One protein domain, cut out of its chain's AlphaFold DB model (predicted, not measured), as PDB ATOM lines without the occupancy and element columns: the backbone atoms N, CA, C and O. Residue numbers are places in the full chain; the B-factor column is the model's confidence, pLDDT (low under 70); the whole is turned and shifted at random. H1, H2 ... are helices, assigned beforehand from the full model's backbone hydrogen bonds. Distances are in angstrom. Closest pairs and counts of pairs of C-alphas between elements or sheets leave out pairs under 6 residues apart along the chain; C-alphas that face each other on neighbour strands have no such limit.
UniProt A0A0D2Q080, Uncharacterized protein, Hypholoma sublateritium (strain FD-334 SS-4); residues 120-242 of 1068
ATOM      1  N   GLN A 120     153.058 271.995 258.598       92.44
ATOM      2  CA  GLN A 120     153.558 270.633 258.811       92.44
ATOM      3  C   GLN A 120     152.514 269.732 259.488       92.44
ATOM      4  O   GLN A 120     151.956 270.072 260.528       92.44
ATOM      5  N   ILE A 121     152.308 268.534 258.940       93.81
ATOM      6  CA  ILE A 121     151.373 267.525 259.447       93.81
ATOM      7  C   ILE A 121     151.873 266.997 260.810       93.81
ATOM      8  O   ILE A 121     152.940 266.360 260.866       93.81
ATOM      9  N   PRO A 122     151.126 267.214 261.912       95.38
ATOM     10  CA  PRO A 122     151.505 266.737 263.237       95.38
ATOM     11  C   PRO A 122     151.401 265.212 263.344       95.38
ATOM     12  O   PRO A 122     150.699 264.556 262.574       95.38
ATOM     13  N   LYS A 123     152.093 264.627 264.328       96.25
ATOM     14  CA  LYS A 123     151.943 263.200 264.637       96.25
ATOM     15  C   LYS A 123     150.562 262.964 265.278       96.25
ATOM     16  O   LYS A 123     150.285 263.601 266.295       96.25
ATOM     17  N   PRO A 124     149.733 262.025 264.780       96.38
ATOM     18  CA  PRO A 124     148.491 261.656 265.453       96.38
ATOM     19  C   PRO A 124     148.743 261.101 266.866       96.38
ATOM     20  O   PRO A 124     149.798 260.501 267.112       96.38
ATOM     21  N   PRO A 125     147.787 261.238 267.802       93.94
ATOM     22  CA  PRO A 125     147.920 260.658 269.135       93.94
ATOM     23  C   PRO A 125     148.084 259.130 269.051       93.94
ATOM     24  O   PRO A 125     147.277 258.443 268.426       93.94
ATOM     25  N   GLY A 126     149.146 258.602 269.675       94.19
ATOM     26  CA  GLY A 126     149.401 257.161 269.800       94.19
ATOM     27  C   GLY A 126     150.797 256.670 269.382       94.19
ATOM     28  O   GLY A 126     151.680 257.427 268.969       94.19
ATOM     29  N   GLU A 127     150.992 255.353 269.486       92.69
ATOM     30  CA  GLU A 127     152.103 254.614 268.862       92.69
ATOM     31  C   GLU A 127     151.638 253.945 267.563       92.69
ATOM     32  O   GLU A 127     150.581 253.302 267.543       92.69
ATOM     33  N   ALA A 128     152.457 253.995 266.509       94.31
ATOM     34  CA  ALA A 128     152.153 253.284 265.271       94.31
ATOM     35  C   ALA A 128     151.995 251.763 265.493       94.31
ATOM     36  O   ALA A 128     152.814 251.095 266.131       94.31
ATOM     37  N   GLY A 129     150.917 251.196 264.950       89.19
ATOM     38  CA  GLY A 129     150.640 249.756 264.942       89.19
ATOM     39  C   GLY A 129     149.931 249.195 266.183       89.19
ATOM     40  O   GLY A 129     149.571 248.016 266.177       89.19
ATOM     41  N   ARG A 130     149.662 249.987 267.236       89.44
ATOM     42  CA  ARG A 130     148.958 249.509 268.450       89.44
ATOM     43  C   ARG A 130     147.439 249.758 268.434       89.44
ATOM     44  O   ARG A 130     146.912 250.415 269.332       89.44
ATOM     45  N   ARG A 131     146.716 249.146 267.483       81.50
ATOM     46  CA  ARG A 131     145.251 249.323 267.288       81.50
ATOM     47  C   ARG A 131     144.387 249.227 268.564       81.50
ATOM     48  O   ARG A 131     143.358 249.882 268.641       81.50
ATOM     49  N   ASN A 132     144.795 248.443 269.567       79.94
ATOM     50  CA  ASN A 132     144.031 248.224 270.807       79.94
ATOM     51  C   ASN A 132     144.495 249.085 272.004       79.94
ATOM     52  O   ASN A 132     144.048 248.853 273.124       79.94
ATOM     53  N   CYS A 133     145.431 250.019 271.810       77.38
ATOM     54  CA  CYS A 133     146.020 250.837 272.883       77.38
ATOM     55  C   CYS A 133     146.089 252.325 272.495       77.38
ATOM     56  O   CYS A 133     147.080 252.986 272.794       77.38
ATOM     57  N   GLY A 134     145.093 252.823 271.752       88.38
ATOM     58  CA  GLY A 134     145.104 254.188 271.210       88.38
ATOM     59  C   GLY A 134     146.177 254.429 270.140       88.38
ATOM     60  O   GLY A 134     146.573 255.565 269.928       88.38
ATOM     61  N   GLY A 135     146.698 253.376 269.500       93.06
ATOM     62  CA  GLY A 135     147.716 253.476 268.455       93.06
ATOM     63  C   GLY A 135     147.135 253.421 267.043       93.06
ATOM     64  O   GLY A 135     146.380 252.503 266.714       93.06
ATOM     65  N   PHE A 136     147.527 254.373 266.198       95.19
ATOM     66  CA  PHE A 136     147.075 254.494 264.811       95.19
ATOM     67  C   PHE A 136     147.734 253.471 263.863       95.19
ATOM     68  O   PHE A 136     148.759 252.856 264.175       95.19
ATOM     69  N   ASN A 137     147.154 253.281 262.673       94.62
ATOM     70  CA  ASN A 137     147.802 252.556 261.574       94.62
ATOM     71  C   ASN A 137     148.657 253.535 260.761       94.62
ATOM     72  O   ASN A 137     148.124 254.544 260.315       94.62
ATOM     73  N   LEU A 138     149.951 253.255 260.558       95.44
ATOM     74  CA  LEU A 138     150.865 254.208 259.913       95.44
ATOM     75  C   LEU A 138     150.441 254.531 258.471       95.44
ATOM     76  O   LEU A 138     150.332 255.692 258.119       95.44
ATOM     77  N   GLU A 139     150.110 253.511 257.682       95.50
ATOM     78  CA  GLU A 139     149.585 253.635 256.313       95.50
ATOM     79  C   GLU A 139     148.359 254.568 256.239       95.50
ATOM     80  O   GLU A 139     148.359 255.552 255.503       95.50
ATOM     81  N   SER A 140     147.356 254.330 257.093       94.44
ATOM     82  CA  SER A 140     146.133 255.145 257.164       94.44
ATOM     83  C   SER A 140     146.373 256.559 257.706       94.44
ATOM     84  O   SER A 140     145.657 257.478 257.333       94.44
ATOM     85  N   ALA A 141     147.370 256.745 258.575       95.50
ATOM     86  CA  ALA A 141     147.740 258.046 259.132       95.50
ATOM     87  C   ALA A 141     148.557 258.921 258.165       95.50
ATOM     88  O   ALA A 141     148.687 260.121 258.394       95.50
ATOM     89  N   LEU A 142     149.121 258.330 257.110       94.75
ATOM     90  CA  LEU A 142     149.816 259.052 256.043       94.75
ATOM     91  C   LEU A 142     148.910 259.347 254.845       94.75
ATOM     92  O   LEU A 142     149.246 260.222 254.052       94.75
ATOM     93  N   ASN A 143     147.796 258.615 254.715       95.06
ATOM     94  CA  ASN A 143     146.937 258.585 253.529       95.06
ATOM     95  C   ASN A 143     147.738 258.398 252.227       95.06
ATOM     96  O   ASN A 143     147.511 259.069 251.224       95.06
ATOM     97  N   TRP A 144     148.740 257.515 252.266       94.12
ATOM     98  CA  TRP A 144     149.528 257.151 251.093       94.12
ATOM     99  C   TRP A 144     148.951 255.901 250.446       94.12
ATOM    100  O   TRP A 144     148.604 254.939 251.133       94.12
ATOM    101  N   GLU A 145     148.965 255.874 249.118       93.25
ATOM    102  CA  GLU A 145     148.748 254.653 248.351       93.25
ATOM    103  C   GLU A 145     149.653 253.517 248.835       93.25
ATOM    104  O   GLU A 145     150.843 253.709 249.127       93.25
ATOM    105  N   GLY A 146     149.113 252.296 248.827       91.56
ATOM    106  CA  GLY A 146     149.834 251.108 249.280       91.56
ATOM    107  C   GLY A 146     151.167 250.893 248.555       91.56
ATOM    108  O   GLY A 146     152.089 250.334 249.139       91.56
ATOM    109  N   ASN A 147     151.327 251.367 247.316       92.69
ATOM    110  CA  ASN A 147     152.592 251.273 246.582       92.69
ATOM    111  C   ASN A 147     153.655 252.254 247.112       92.69
ATOM    112  O   ASN A 147     154.791 251.841 247.358       92.69
ATOM    113  N   LYS A 148     153.286 253.509 247.397       91.25
ATOM    114  CA  LYS A 148     154.174 254.505 248.025       91.25
ATOM    115  C   LYS A 148     154.570 254.090 249.447       91.25
ATOM    116  O   LYS A 148     155.747 254.146 249.808       91.25
ATOM    117  N   TYR A 149     153.615 253.569 250.222       94.94
ATOM    118  CA  TYR A 149     153.876 253.016 251.555       94.94
ATOM    119  C   TYR A 149     154.800 251.782 251.514       94.94
ATOM    120  O   TYR A 149     155.764 251.725 252.280       94.94
ATOM    121  N   LYS A 150     154.591 250.839 250.575       94.19
ATOM    122  CA  LYS A 150     155.506 249.700 250.334       94.19
ATOM    123  C   LYS A 150     156.921 250.163 249.968       94.19
ATOM    124  O   LYS A 150     157.868 249.631 250.545       94.19
ATOM    125  N   ARG A 151     157.082 251.146 249.064       93.75
ATOM    126  CA  ARG A 151     158.402 251.687 248.667       93.75
ATOM    127  C   ARG A 151     159.169 252.222 249.888       93.75
ATOM    128  O   ARG A 151     160.276 251.754 250.148       93.75
ATOM    129  N   MET A 152     158.552 253.087 250.704       94.25
ATOM    130  CA  MET A 152     159.157 253.569 251.962       94.25
ATOM    131  C   MET A 152     159.508 252.416 252.913       94.25
ATOM    132  O   MET A 152     160.620 252.352 253.433       94.25
ATOM    133  N   MET A 153     158.572 251.491 253.141       95.69
ATOM    134  CA  MET A 153     158.769 250.379 254.071       95.69
ATOM    135  C   MET A 153     159.850 249.384 253.620       95.69
ATOM    136  O   MET A 153     160.492 248.784 254.477       95.69
ATOM    137  N   SER A 154     160.059 249.216 252.311       95.06
ATOM    138  CA  SER A 154     161.147 248.409 251.743       95.06
ATOM    139  C   SER A 154     162.504 249.100 251.913       95.06
ATOM    140  O   SER A 154     163.479 248.480 252.334       95.06
ATOM    141  N   HIS A 155     162.560 250.413 251.676       93.75
ATOM    142  CA  HIS A 155     163.780 251.202 251.849       93.75
ATOM    143  C   HIS A 155     164.226 251.270 253.324       93.75
ATOM    144  O   HIS A 155     165.411 251.120 253.620       93.75
ATOM    145  N   ILE A 156     163.279 251.386 254.263       94.12
ATOM    146  CA  ILE A 156     163.555 251.324 255.708       94.12
ATOM    147  C   ILE A 156     164.007 249.917 256.140       94.12
ATOM    148  O   ILE A 156     164.943 249.808 256.931       94.12
ATOM    149  N   ASP A 157     163.431 248.836 255.593       94.94
ATOM    150  CA  ASP A 157     163.950 247.472 255.812       94.94
ATOM    151  C   ASP A 157     165.397 247.318 255.308       94.94
ATOM    152  O   ASP A 157     166.207 246.655 255.957       94.94
ATOM    153  N   ALA A 158     165.739 247.927 254.165       94.06
ATOM    154  CA  ALA A 158     167.092 247.895 253.615       94.06
ATOM    155  C   ALA A 158     168.097 248.647 254.505       94.06
ATOM    156  O   ALA A 158     169.154 248.102 254.820       94.06
ATOM    157  N   ILE A 159     167.759 249.851 254.981       91.88
ATOM    158  CA  ILE A 159     168.653 250.623 255.862       91.88
ATOM    159  C   ILE A 159     168.791 249.960 257.239       91.88
ATOM    160  O   ILE A 159     169.890 249.948 257.791       91.88
ATOM    161  N   ILE A 160     167.731 249.331 257.770       93.31
ATOM    162  CA  ILE A 160     167.832 248.531 259.001       93.31
ATOM    163  C   ILE A 160     168.828 247.382 258.827       93.31
ATOM    164  O   ILE A 160     169.669 247.194 259.695       93.31
ATOM    165  N   LYS A 161     168.782 246.645 257.708       92.88
ATOM    166  CA  LYS A 161     169.754 245.572 257.427       92.88
ATOM    167  C   LYS A 161     171.188 246.085 257.256       92.88
ATOM    168  O   LYS A 161     172.111 245.380 257.635       92.88
ATOM    169  N   LEU A 162     171.361 247.264 256.654       92.62
ATOM    170  CA  LEU A 162     172.672 247.796 256.262       92.62
ATOM    171  C   LEU A 162     173.388 248.578 257.377       92.62
ATOM    172  O   LEU A 162     174.610 248.671 257.351       92.62
ATOM    173  N   ARG A 163     172.649 249.212 258.302       91.50
ATOM    174  CA  ARG A 163     173.213 250.206 259.241       91.50
ATOM    175  C   ARG A 163     172.739 250.123 260.692       91.50
ATOM    176  O   ARG A 163     173.266 250.871 261.509       91.50
ATOM    177  N   LEU A 164     171.747 249.296 261.034       92.31
ATOM    178  CA  LEU A 164     171.191 249.255 262.393       92.31
ATOM    179  C   LEU A 164     171.315 247.861 263.004       92.31
ATOM    180  O   LEU A 164     170.922 246.857 262.414       92.31
ATOM    181  N   ASP A 165     171.816 247.805 264.234       93.25
ATOM    182  CA  ASP A 165     172.000 246.553 264.957       93.25
ATOM    183  C   ASP A 165     170.632 245.972 265.338       93.25
ATOM    184  O   ASP A 165     169.965 246.434 266.266       93.25
ATOM    185  N   ALA A 166     170.214 244.919 264.635       94.00
ATOM    186  CA  ALA A 166     168.939 244.253 264.868       94.00
ATOM    187  C   ALA A 166     168.798 243.623 266.273       94.00
ATOM    188  O   ALA A 166     167.707 243.171 266.611       94.00
ATOM    189  N   THR A 167     169.837 243.568 267.110       92.88
ATOM    190  CA  THR A 167     169.738 243.097 268.504       92.88
ATOM    191  C   THR A 167     169.282 244.203 269.473       92.88
ATOM    192  O   THR A 167     168.475 243.931 270.386       92.88
ATOM    193  N   LYS A 168     169.728 245.449 269.237       91.69
ATOM    194  CA  LYS A 168     169.495 246.648 270.065       91.69
ATOM    195  C   LYS A 168     168.104 247.272 269.827       91.69
ATOM    196  O   LYS A 168     167.519 247.201 268.747       91.69
ATOM    197  N   SER A 169     167.538 247.905 270.858       89.56
ATOM    198  CA  SER A 169     166.289 248.685 270.768       89.56
ATOM    199  C   SER A 169     166.493 250.030 270.066       89.56
ATOM    200  O   SER A 169     167.598 250.551 270.051       89.56
ATOM    201  N   PHE A 170     165.421 250.638 269.538       88.81
ATOM    202  CA  PHE A 170     165.473 251.939 268.842       88.81
ATOM    203  C   PHE A 170     166.110 253.071 269.670       88.81
ATOM    204  O   PHE A 170     166.808 253.910 269.124       88.81
ATOM    205  N   THR A 171     165.906 253.074 270.989       88.31
ATOM    206  CA  THR A 171     166.522 254.017 271.946       88.31
ATOM    207  C   THR A 171     168.013 253.783 272.193       88.31
ATOM    208  O   THR A 171     168.647 254.588 272.861       88.31
ATOM    209  N   ASN A 172     168.552 252.665 271.707       89.69
ATOM    210  CA  ASN A 172     169.916 252.195 271.932       89.69
ATOM    211  C   ASN A 172     170.645 251.992 270.588       89.69
ATOM    212  O   ASN A 172     171.625 251.259 270.539       89.69
ATOM    213  N   GLN A 173     170.131 252.569 269.497       88.56
ATOM    214  CA  GLN A 173     170.857 252.688 268.235       88.56
ATOM    215  C   GLN A 173     171.656 253.987 268.257       88.56
ATOM    216  O   GLN A 173     171.139 255.024 268.681       88.56
ATOM    217  N   ASP A 174     172.880 253.938 267.756       83.12
ATOM    218  CA  ASP A 174     173.737 255.109 267.621       83.12
ATOM    219  C   ASP A 174     173.142 256.051 266.549       83.12
ATOM    220  O   ASP A 174     172.734 255.607 265.471       83.12
ATOM    221  N   GLN A 175     172.993 257.346 266.871       61.44
ATOM    222  CA  GLN A 175     171.931 258.228 266.331       61.44
ATOM    223  C   GLN A 175     172.097 258.720 264.870       61.44
ATOM    224  O   GLN A 175     171.609 259.788 264.505       61.44
ATOM    225  N   SER A 176     172.708 257.930 263.987       58.78
ATOM    226  CA  SER A 176     172.982 258.241 262.567       58.78
ATOM    227  C   SER A 176     171.743 258.384 261.646       58.78
ATOM    228  O   SER A 176     171.846 258.330 260.418       58.78
ATOM    229  N   THR A 177     170.551 258.599 262.214       57.06
ATOM    230  CA  THR A 177     169.261 258.704 261.510       57.06
ATOM    231  C   THR A 177     169.083 259.959 260.644       57.06
ATOM    232  O   THR A 177     168.103 260.036 259.907       57.06
ATOM    233  N   GLU A 178     170.006 260.925 260.683       61.91
ATOM    234  CA  GLU A 178     169.895 262.218 259.977       61.91
ATOM    235  C   GLU A 178     169.711 262.120 258.454       61.91
ATOM    236  O   GLU A 178     169.170 263.034 257.828       61.91
ATOM    237  N   LYS A 179     170.167 261.022 257.837       66.62
ATOM    238  CA  LYS A 179     170.254 260.878 256.374       66.62
ATOM    239  C   LYS A 179     168.929 260.505 255.685       66.62
ATOM    240  O   LYS A 179     168.942 260.170 254.505       66.62
ATOM    241  N   MET A 180     167.792 260.573 256.384       64.44
ATOM    242  CA  MET A 180     166.455 260.432 255.788       64.44
ATOM    243  C   MET A 180     165.539 261.599 256.167       64.44
ATOM    244  O   MET A 180     164.887 261.569 257.206       64.44
ATOM    245  N   LYS A 181     165.434 262.583 255.271       71.62
ATOM    246  CA  LYS A 181     164.424 263.648 255.313       71.62
ATOM    247  C   LYS A 181     163.410 263.381 254.202       71.62
ATOM    248  O   LYS A 181     163.653 263.718 253.047       71.62
ATOM    249  N   ILE A 182     162.289 262.729 254.520       71.94
ATOM    250  CA  ILE A 182     161.158 262.668 253.582       71.94
ATOM    251  C   ILE A 182     160.503 264.038 253.641       71.94
ATOM    252  O   ILE A 182     159.920 264.346 254.672       71.94
ATOM    253  N   GLN A 183     160.621 264.807 252.548       66.81
ATOM    254  CA  GLN A 183     159.885 266.041 252.213       66.81
ATOM    255  C   GLN A 183     159.228 266.730 253.421       66.81
ATOM    256  O   GLN A 183     158.207 266.236 253.892       66.81
ATOM    257  N   HIS A 184     159.753 267.895 253.841       78.00
ATOM    258  CA  HIS A 184     159.504 268.657 255.092       78.00
ATOM    259  C   HIS A 184     158.040 268.986 255.517       78.00
ATOM    260  O   HIS A 184     157.813 269.810 256.398       78.00
ATOM    261  N   ARG A 185     157.045 268.320 254.934       90.19
ATOM    262  CA  ARG A 185     155.608 268.291 255.225       90.19
ATOM    263  C   ARG A 185     155.228 267.652 256.572       90.19
ATOM    264  O   ARG A 185     154.073 267.776 256.953       90.19
ATOM    265  N   TYR A 186     156.121 266.957 257.287       93.44
ATOM    266  CA  TYR A 186     155.799 266.249 258.543       93.44
ATOM    267  C   TYR A 186     156.625 266.762 259.728       93.44
ATOM    268  O   TYR A 186     157.845 266.870 259.620       93.44
ATOM    269  N   ILE A 187     155.987 267.000 260.885       92.75
ATOM    270  CA  ILE A 187     156.678 267.561 262.064       92.75
ATOM    271  C   ILE A 187     157.796 266.619 262.543       92.75
ATOM    272  O   ILE A 187     157.550 265.541 263.100       92.75
ATOM    273  N   GLY A 188     159.039 267.048 262.309       89.81
ATOM    274  CA  GLY A 188     160.262 266.314 262.629       89.81
ATOM    275  C   GLY A 188     160.288 264.891 262.072       89.81
ATOM    276  O   GLY A 188     160.628 263.971 262.810       89.81
ATOM    277  N   ASP A 189     159.835 264.660 260.838       92.62
ATOM    278  CA  ASP A 189     159.956 263.355 260.166       92.62
ATOM    279  C   ASP A 189     159.354 262.172 260.963       92.62
ATOM    280  O   ASP A 189     159.852 261.039 260.956       92.62
ATOM    281  N   TRP A 190     158.262 262.419 261.700       94.00
ATOM    282  CA  TRP A 190     157.605 261.388 262.513       94.00
ATOM    283  C   TRP A 190     157.211 260.102 261.750       94.00
ATOM    284  O   TRP A 190     157.312 259.042 262.377       94.00
ATOM    285  N   PRO A 191     156.842 260.108 260.445       95.19
ATOM    286  CA  PRO A 191     156.524 258.876 259.716       95.19
ATOM    287  C   PRO A 191     157.706 257.909 259.657       95.19
ATOM    288  O   PRO A 191     157.559 256.717 259.928       95.19
ATOM    289  N   ILE A 192     158.893 258.453 259.372       93.88
ATOM    290  CA  ILE A 192     160.157 257.723 259.270       93.88
ATOM    291  C   ILE A 192     160.508 257.134 260.633       93.88
ATOM    292  O   ILE A 192     160.740 255.931 260.758       93.88
ATOM    293  N   ARG A 193     160.471 257.965 261.685       93.06
ATOM    294  CA  ARG A 193     160.797 257.548 263.058       93.06
ATOM    295  C   ARG A 193     159.857 256.456 263.576       93.06
ATOM    296  O   ARG A 193     160.314 255.534 264.248       93.06
ATOM    297  N   GLU A 194     158.561 256.512 263.270       95.38
ATOM    298  CA  GLU A 194     157.614 255.459 263.663       95.38
ATOM    299  C   GLU A 194     157.762 254.181 262.811       95.38
ATOM    300  O   GLU A 194     157.710 253.084 263.374       95.38
ATOM    301  N   ALA A 195     158.039 254.284 261.504       95.38
ATOM    302  CA  ALA A 195     158.360 253.122 260.665       95.38
ATOM    303  C   ALA A 195     159.649 252.413 261.122       95.38
ATOM    304  O   ALA A 195     159.634 251.189 261.278       95.38
ATOM    305  N   TYR A 196     160.728 253.147 261.426       94.44
ATOM    306  CA  TYR A 196     161.948 252.566 262.004       94.44
ATOM    307  C   TYR A 196     161.660 251.846 263.324       94.44
ATOM    308  O   TYR A 196     162.050 250.690 263.472       94.44
ATOM    309  N   LYS A 197     160.925 252.465 264.263       94.56
ATOM    310  CA  LYS A 197     160.515 251.798 265.516       94.56
ATOM    311  C   LYS A 197     159.749 250.502 265.244       94.56
ATOM    312  O   LYS A 197     160.037 249.483 265.872       94.56
ATOM    313  N   GLN A 198     158.792 250.520 264.314       94.56
ATOM    314  CA  GLN A 198     157.973 249.355 263.977       94.56
ATOM    315  C   GLN A 198     158.808 248.226 263.349       94.56
ATOM    316  O   GLN A 198     158.675 247.065 263.749       94.56
ATOM    317  N   ARG A 199     159.688 248.555 262.395       95.38
ATOM    318  CA  ARG A 199     160.519 247.577 261.681       95.38
ATOM    319  C   ARG A 199     161.680 247.055 262.521       95.38
ATOM    320  O   ARG A 199     161.849 245.841 262.602       95.38
ATOM    321  N   LEU A 200     162.405 247.909 263.242       94.88
ATOM    322  CA  LEU A 200     163.492 247.488 264.133       94.88
ATOM    323  C   LEU A 200     162.971 246.631 265.301       94.88
ATOM    324  O   LEU A 200     163.613 245.663 265.707       94.88
ATOM    325  N   LYS A 201     161.757 246.902 265.802       94.62
ATOM    326  CA  LYS A 201     161.080 246.013 266.759       94.62
ATOM    327  C   LYS A 201     160.784 244.634 266.160       94.62
ATOM    328  O   LYS A 201     161.022 243.626 266.817       94.62
ATOM    329  N   TYR A 202     160.298 244.572 264.919       94.94
ATOM    330  CA  TYR A 202     160.072 243.301 264.224       94.94
ATOM    331  C   TYR A 202     161.385 242.527 264.000       94.94
ATOM    332  O   TYR A 202     161.459 241.341 264.325       94.94
ATOM    333  N   HIS A 203     162.435 243.205 263.527       93.69
ATOM    334  CA  HIS A 203     163.757 242.610 263.330       93.69
ATOM    335  C   HIS A 203     164.373 242.118 264.648       93.69
ATOM    336  O   HIS A 203     164.863 240.992 264.689       93.69
ATOM    337  N   SER A 204     164.256 242.870 265.745       92.81
ATOM    338  CA  SER A 204     164.790 242.458 267.051       92.81
ATOM    339  C   SER A 204     163.992 241.353 267.744       92.81
ATOM    340  O   SER A 204     164.596 240.472 268.362       92.81
ATOM    341  N   GLU A 205     162.664 241.298 267.593       91.81
ATOM    342  CA  GLU A 205     161.882 240.122 268.010       91.81
ATOM    343  C   GLU A 205     162.243 238.875 267.173       91.81
ATOM    344  O   GLU A 205     162.309 237.767 267.715       91.81
ATOM    345  N   MET A 206     162.553 239.036 265.880       90.75
ATOM    346  CA  MET A 206     163.020 237.947 265.011       90.75
ATOM    347  C   MET A 206     164.456 237.496 265.327       90.75
ATOM    348  O   MET A 206     164.696 236.289 265.393       90.75
ATOM    349  N   ALA A 207     165.385 238.415 265.605       91.56
ATOM    350  CA  ALA A 207     166.758 238.106 266.011       91.56
ATOM    351  C   ALA A 207     166.785 237.340 267.344       91.56
ATOM    352  O   ALA A 207     167.342 236.245 267.425       91.56
ATOM    353  N   LYS A 208     166.057 237.832 268.358       90.38
ATOM    354  CA  LYS A 208     165.898 237.159 269.665       90.38
ATOM    355  C   LYS A 208     165.264 235.768 269.527       90.38
ATOM    356  O   LYS A 208     165.586 234.855 270.284       90.38
ATOM    357  N   LYS A 209     164.417 235.565 268.511       90.75
ATOM    358  CA  LYS A 209     163.846 234.258 268.161       90.75
ATOM    359  C   LYS A 209     164.812 233.346 267.383       90.75
ATOM    360  O   LYS A 209     164.750 232.136 267.595       90.75
ATOM    361  N   LYS A 210     165.708 233.876 266.532       91.56
ATOM    362  CA  LYS A 210     166.810 233.098 265.917       91.56
ATOM    363  C   LYS A 210     167.783 232.628 267.004       91.56
ATOM    364  O   LYS A 210     168.078 231.440 267.057       91.56
ATOM    365  N   ALA A 211     168.163 233.510 267.931       89.69
ATOM    366  CA  ALA A 211     169.001 233.172 269.084       89.69
ATOM    367  C   ALA A 211     168.369 232.079 269.969       89.69
ATOM    368  O   ALA A 211     169.001 231.053 270.210       89.69
ATOM    369  N   HIS A 212     167.095 232.223 270.366       87.12
ATOM    370  CA  HIS A 212     166.385 231.179 271.125       87.12
ATOM    371  C   HIS A 212     166.354 229.838 270.380       87.12
ATOM    372  O   HIS A 212     166.538 228.802 271.006       87.12
ATOM    373  N   ARG A 213     166.160 229.835 269.051       86.75
ATOM    374  CA  ARG A 213     166.234 228.609 268.238       86.75
ATOM    375  C   ARG A 213     167.648 228.008 268.208       86.75
ATOM    376  O   ARG A 213     167.749 226.797 268.338       86.75
ATOM    377  N   LYS A 214     168.719 228.811 268.084       91.81
ATOM    378  CA  LYS A 214     170.117 228.317 268.124       91.81
ATOM    379  C   LYS A 214     170.420 227.655 269.477       91.81
ATOM    380  O   LYS A 214     170.941 226.547 269.500       91.81
ATOM    381  N   VAL A 215     169.990 228.267 270.587       91.75
ATOM    382  CA  VAL A 215     170.109 227.692 271.944       91.75
ATOM    383  C   VAL A 215     169.260 226.425 272.115       91.75
ATOM    384  O   VAL A 215     169.731 225.442 272.675       91.75
ATOM    385  N   GLU A 216     168.023 226.410 271.616       90.31
ATOM    386  CA  GLU A 216     167.111 225.257 271.695       90.31
ATOM    387  C   GLU A 216     167.628 224.057 270.877       90.31
ATOM    388  O   GLU A 216     167.567 222.923 271.349       90.31
ATOM    389  N   LEU A 217     168.221 224.301 269.702       90.81
ATOM    390  CA  LEU A 217     168.903 223.280 268.897       90.81
ATOM    391  C   LEU A 217     170.185 222.776 269.572       90.81
ATOM    392  O   LEU A 217     170.365 221.564 269.677       90.81
ATOM    393  N   ALA A 218     171.029 223.671 270.096       89.56
ATOM    394  CA  ALA A 218     172.238 223.295 270.832       89.56
ATOM    395  C   ALA A 218     171.913 222.450 272.080       89.56
ATOM    396  O   ALA A 218     172.581 221.450 272.338       89.56
ATOM    397  N   LEU A 219     170.837 222.777 272.806       89.50
ATOM    398  CA  LEU A 219     170.349 221.984 273.940       89.50
ATOM    399  C   LEU A 219     169.904 220.576 273.503       89.50
ATOM    400  O   LEU A 219     170.222 219.596 274.173       89.50
ATOM    401  N   VAL A 220     169.196 220.454 272.374       87.81
ATOM    402  CA  VAL A 220     168.778 219.154 271.811       87.81
ATOM    403  C   VAL A 220     169.982 218.338 271.322       87.81
ATOM    404  O   VAL A 220     170.019 217.123 271.521       87.81
ATOM    405  N   GLN A 221     170.992 218.985 270.738       89.25
ATOM    406  CA  GLN A 221     172.232 218.343 270.301       89.25
ATOM    407  C   GLN A 221     173.063 217.853 271.498       89.25
ATOM    408  O   GLN A 221     173.445 216.683 271.532       89.25
ATOM    409  N   ALA A 222     173.245 218.685 272.527       85.19
ATOM    410  CA  ALA A 222     173.887 218.298 273.783       85.19
ATOM    411  C   ALA A 222     173.129 217.159 274.489       85.19
ATOM    412  O   ALA A 222     173.743 216.196 274.953       85.19
ATOM    413  N   ALA A 223     171.790 217.196 274.496       84.00
ATOM    414  CA  ALA A 223     170.971 216.099 275.006       84.00
ATOM    415  C   ALA A 223     171.226 214.792 274.230       84.00
ATOM    416  O   ALA A 223     171.440 213.754 274.859       84.00
ATOM    417  N   ARG A 224     171.295 214.841 272.889       86.62
ATOM    418  CA  ARG A 224     171.608 213.679 272.035       86.62
ATOM    419  C   ARG A 224     172.999 213.099 272.322       86.62
ATOM    420  O   ARG A 224     173.113 211.884 272.450       86.62
ATOM    421  N   VAL A 225     174.018 213.945 272.499       87.81
ATOM    422  CA  VAL A 225     175.386 213.519 272.873       87.81
ATOM    423  C   VAL A 225     175.426 212.931 274.291       87.81
ATOM    424  O   VAL A 225     176.072 211.912 274.531       87.81
ATOM    425  N   SER A 226     174.676 213.498 275.241       81.31
ATOM    426  CA  SER A 226     174.574 212.927 276.593       81.31
ATOM    427  C   SER A 226     173.864 211.563 276.611       81.31
ATOM    428  O   SER A 226     174.193 210.704 277.430       81.31
ATOM    429  N   ALA A 227     172.913 211.343 275.696       81.19
ATOM    430  CA  ALA A 227     172.191 210.083 275.550       81.19
ATOM    431  C   ALA A 227     173.058 208.993 274.899       81.19
ATOM    432  O   ALA A 227     173.079 207.867 275.403       81.19
ATOM    433  N   SER A 228     173.825 209.319 273.848       81.38
ATOM    434  CA  SER A 228     174.783 208.374 273.250       81.38
ATOM    435  C   SER A 228     175.907 208.014 274.227       81.38
ATOM    436  O   SER A 228     176.239 206.843 274.378       81.38
ATOM    437  N   SER A 229     176.428 208.982 274.991       81.06
ATOM    438  CA  SER A 229     177.421 208.712 276.043       81.06
ATOM    439  C   SER A 229     176.901 207.737 277.113       81.06
ATOM    440  O   SER A 229     177.635 206.851 277.558       81.06
ATOM    441  N   LYS A 230     175.619 207.833 277.499       82.88
ATOM    442  CA  LYS A 230     174.987 206.894 278.444       82.88
ATOM    443  C   LYS A 230     174.841 205.483 277.867       82.88
ATOM    444  O   LYS A 230     175.185 204.532 278.565       82.88
ATOM    445  N   THR A 231     174.416 205.344 276.611       77.00
ATOM    446  CA  THR A 231     174.331 204.026 275.948       77.00
ATOM    447  C   THR A 231     175.710 203.403 275.741       77.00
ATOM    448  O   THR A 231     175.875 202.222 276.020       77.00
ATOM    449  N   ILE A 232     176.737 204.182 275.385       80.19
ATOM    450  CA  ILE A 232     178.131 203.700 275.313       80.19
ATOM    451  C   ILE A 232     178.621 203.210 276.688       80.19
ATOM    452  O   ILE A 232     179.235 202.147 276.782       80.19
ATOM    453  N   LYS A 233     178.313 203.927 277.780       84.69
ATOM    454  CA  LYS A 233     178.648 203.482 279.149       84.69
ATOM    455  C   LYS A 233     177.874 202.228 279.579       84.69
ATOM    456  O   LYS A 233     178.432 201.411 280.307       84.69
ATOM    457  N   GLN A 234     176.631 202.047 279.131       78.19
ATOM    458  CA  GLN A 234     175.868 200.812 279.355       78.19
ATOM    459  C   GLN A 234     176.427 199.637 278.541       78.19
ATOM    460  O   GLN A 234     176.613 198.567 279.106       78.19
ATOM    461  N   LEU A 235     176.769 199.840 277.265       80.94
ATOM    462  CA  LEU A 235     177.384 198.813 276.415       80.94
ATOM    463  C   LEU A 235     178.741 198.354 276.965       80.94
ATOM    464  O   LEU A 235     178.982 197.155 277.034       80.94
ATOM    465  N   LYS A 236     179.586 199.275 277.454       84.25
ATOM    466  CA  LYS A 236     180.839 198.895 278.132       84.25
ATOM    467  C   LYS A 236     180.597 198.053 279.392       84.25
ATOM    468  O   LYS A 236     181.286 197.061 279.576       84.25
ATOM    469  N   ARG A 237     179.593 198.394 280.215       82.56
ATOM    470  CA  ARG A 237     179.203 197.586 281.393       82.56
ATOM    471  C   ARG A 237     178.601 196.226 281.028       82.56
ATOM    472  O   ARG A 237     178.765 195.272 281.779       82.56
ATOM    473  N   ALA A 238     177.896 196.137 279.901       79.06
ATOM    474  CA  ALA A 238     177.380 194.874 279.388       79.06
ATOM    475  C   ALA A 238     178.519 193.972 278.888       79.06
ATOM    476  O   ALA A 238     178.514 192.792 279.213       79.06
ATOM    477  N   SER A 239     179.515 194.536 278.186       84.88
ATOM    478  CA  SER A 239     180.738 193.815 277.797       84.88
ATOM    479  C   SER A 239     181.434 193.240 279.024       84.88
ATOM    480  O   SER A 239     181.532 192.026 279.126       84.88
ATOM    481  N   THR A 240     181.783 194.070 280.017       84.56
ATOM    482  CA  THR A 240     182.515 193.588 281.202       84.56
ATOM    483  C   THR A 240     181.775 192.479 281.953       84.56
ATOM    484  O   THR A 240     182.417 191.563 282.443       84.56
ATOM    485  N   HIS A 241     180.437 192.501 281.998       82.19
ATOM    486  CA  HIS A 241     179.661 191.398 282.580       82.19
ATOM    487  C   HIS A 241     179.656 190.121 281.723       82.19
ATOM    488  O   HIS A 241     179.593 189.025 282.275       82.19
ATOM    489  N   ILE A 242     179.713 190.232 280.394       81.88
ATOM    490  CA  ILE A 242     179.891 189.079 279.499       81.88
ATOM    491  C   ILE A 242     181.300 188.501 279.682       81.88
ATOM    492  O   ILE A 242     181.441 187.289 279.825       81.88
TER     493      ILE A 242
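AT A GLANCE: This is residues 120 to 242 of the 1068 residues of an uncharacterized protein of Hypholoma sublateritium (strain FD-334 SS-4) (UniProt A0A0D2Q080). H1 and H2 pack on the first part of long H4, making a small head; residues 212 to 242 of H4 stick out as an arm. The class is all helix, with 123 residues printed and H1 to H4 in order, and the whole is extended: 88 by 32 by 26 A, radius of gyration of the C-alphas 24.5 A.

HOW THE PARTS SIT: H1, residues 138 to 142, touches residues 191 to 195 alone of H4, residues 187 to 242, closest at C-alphas 138 and 191, 7.3 A. H2, residues 146 to 163, touches H4 with residues 153 to 160 alone, closest at C-alphas 156 and 196, 6.6 A, at a steep tilt of 57 degrees. H3, residues 176 to 179, touches no helix. Every O i to N i+4 pair is within hydrogen-bond range in H1 and H2, 50 of 52 in H4.

IN THESE COORDINATES: H1 begins at C-alpha (150.865, 254.208, 259.913); H4, 83.7 A long, ends at (179.891, 189.079, 279.499).

THE WHOLE: The link H2 to H3 is long; pLDDT is under 70 at residues 175 to 180 and 183.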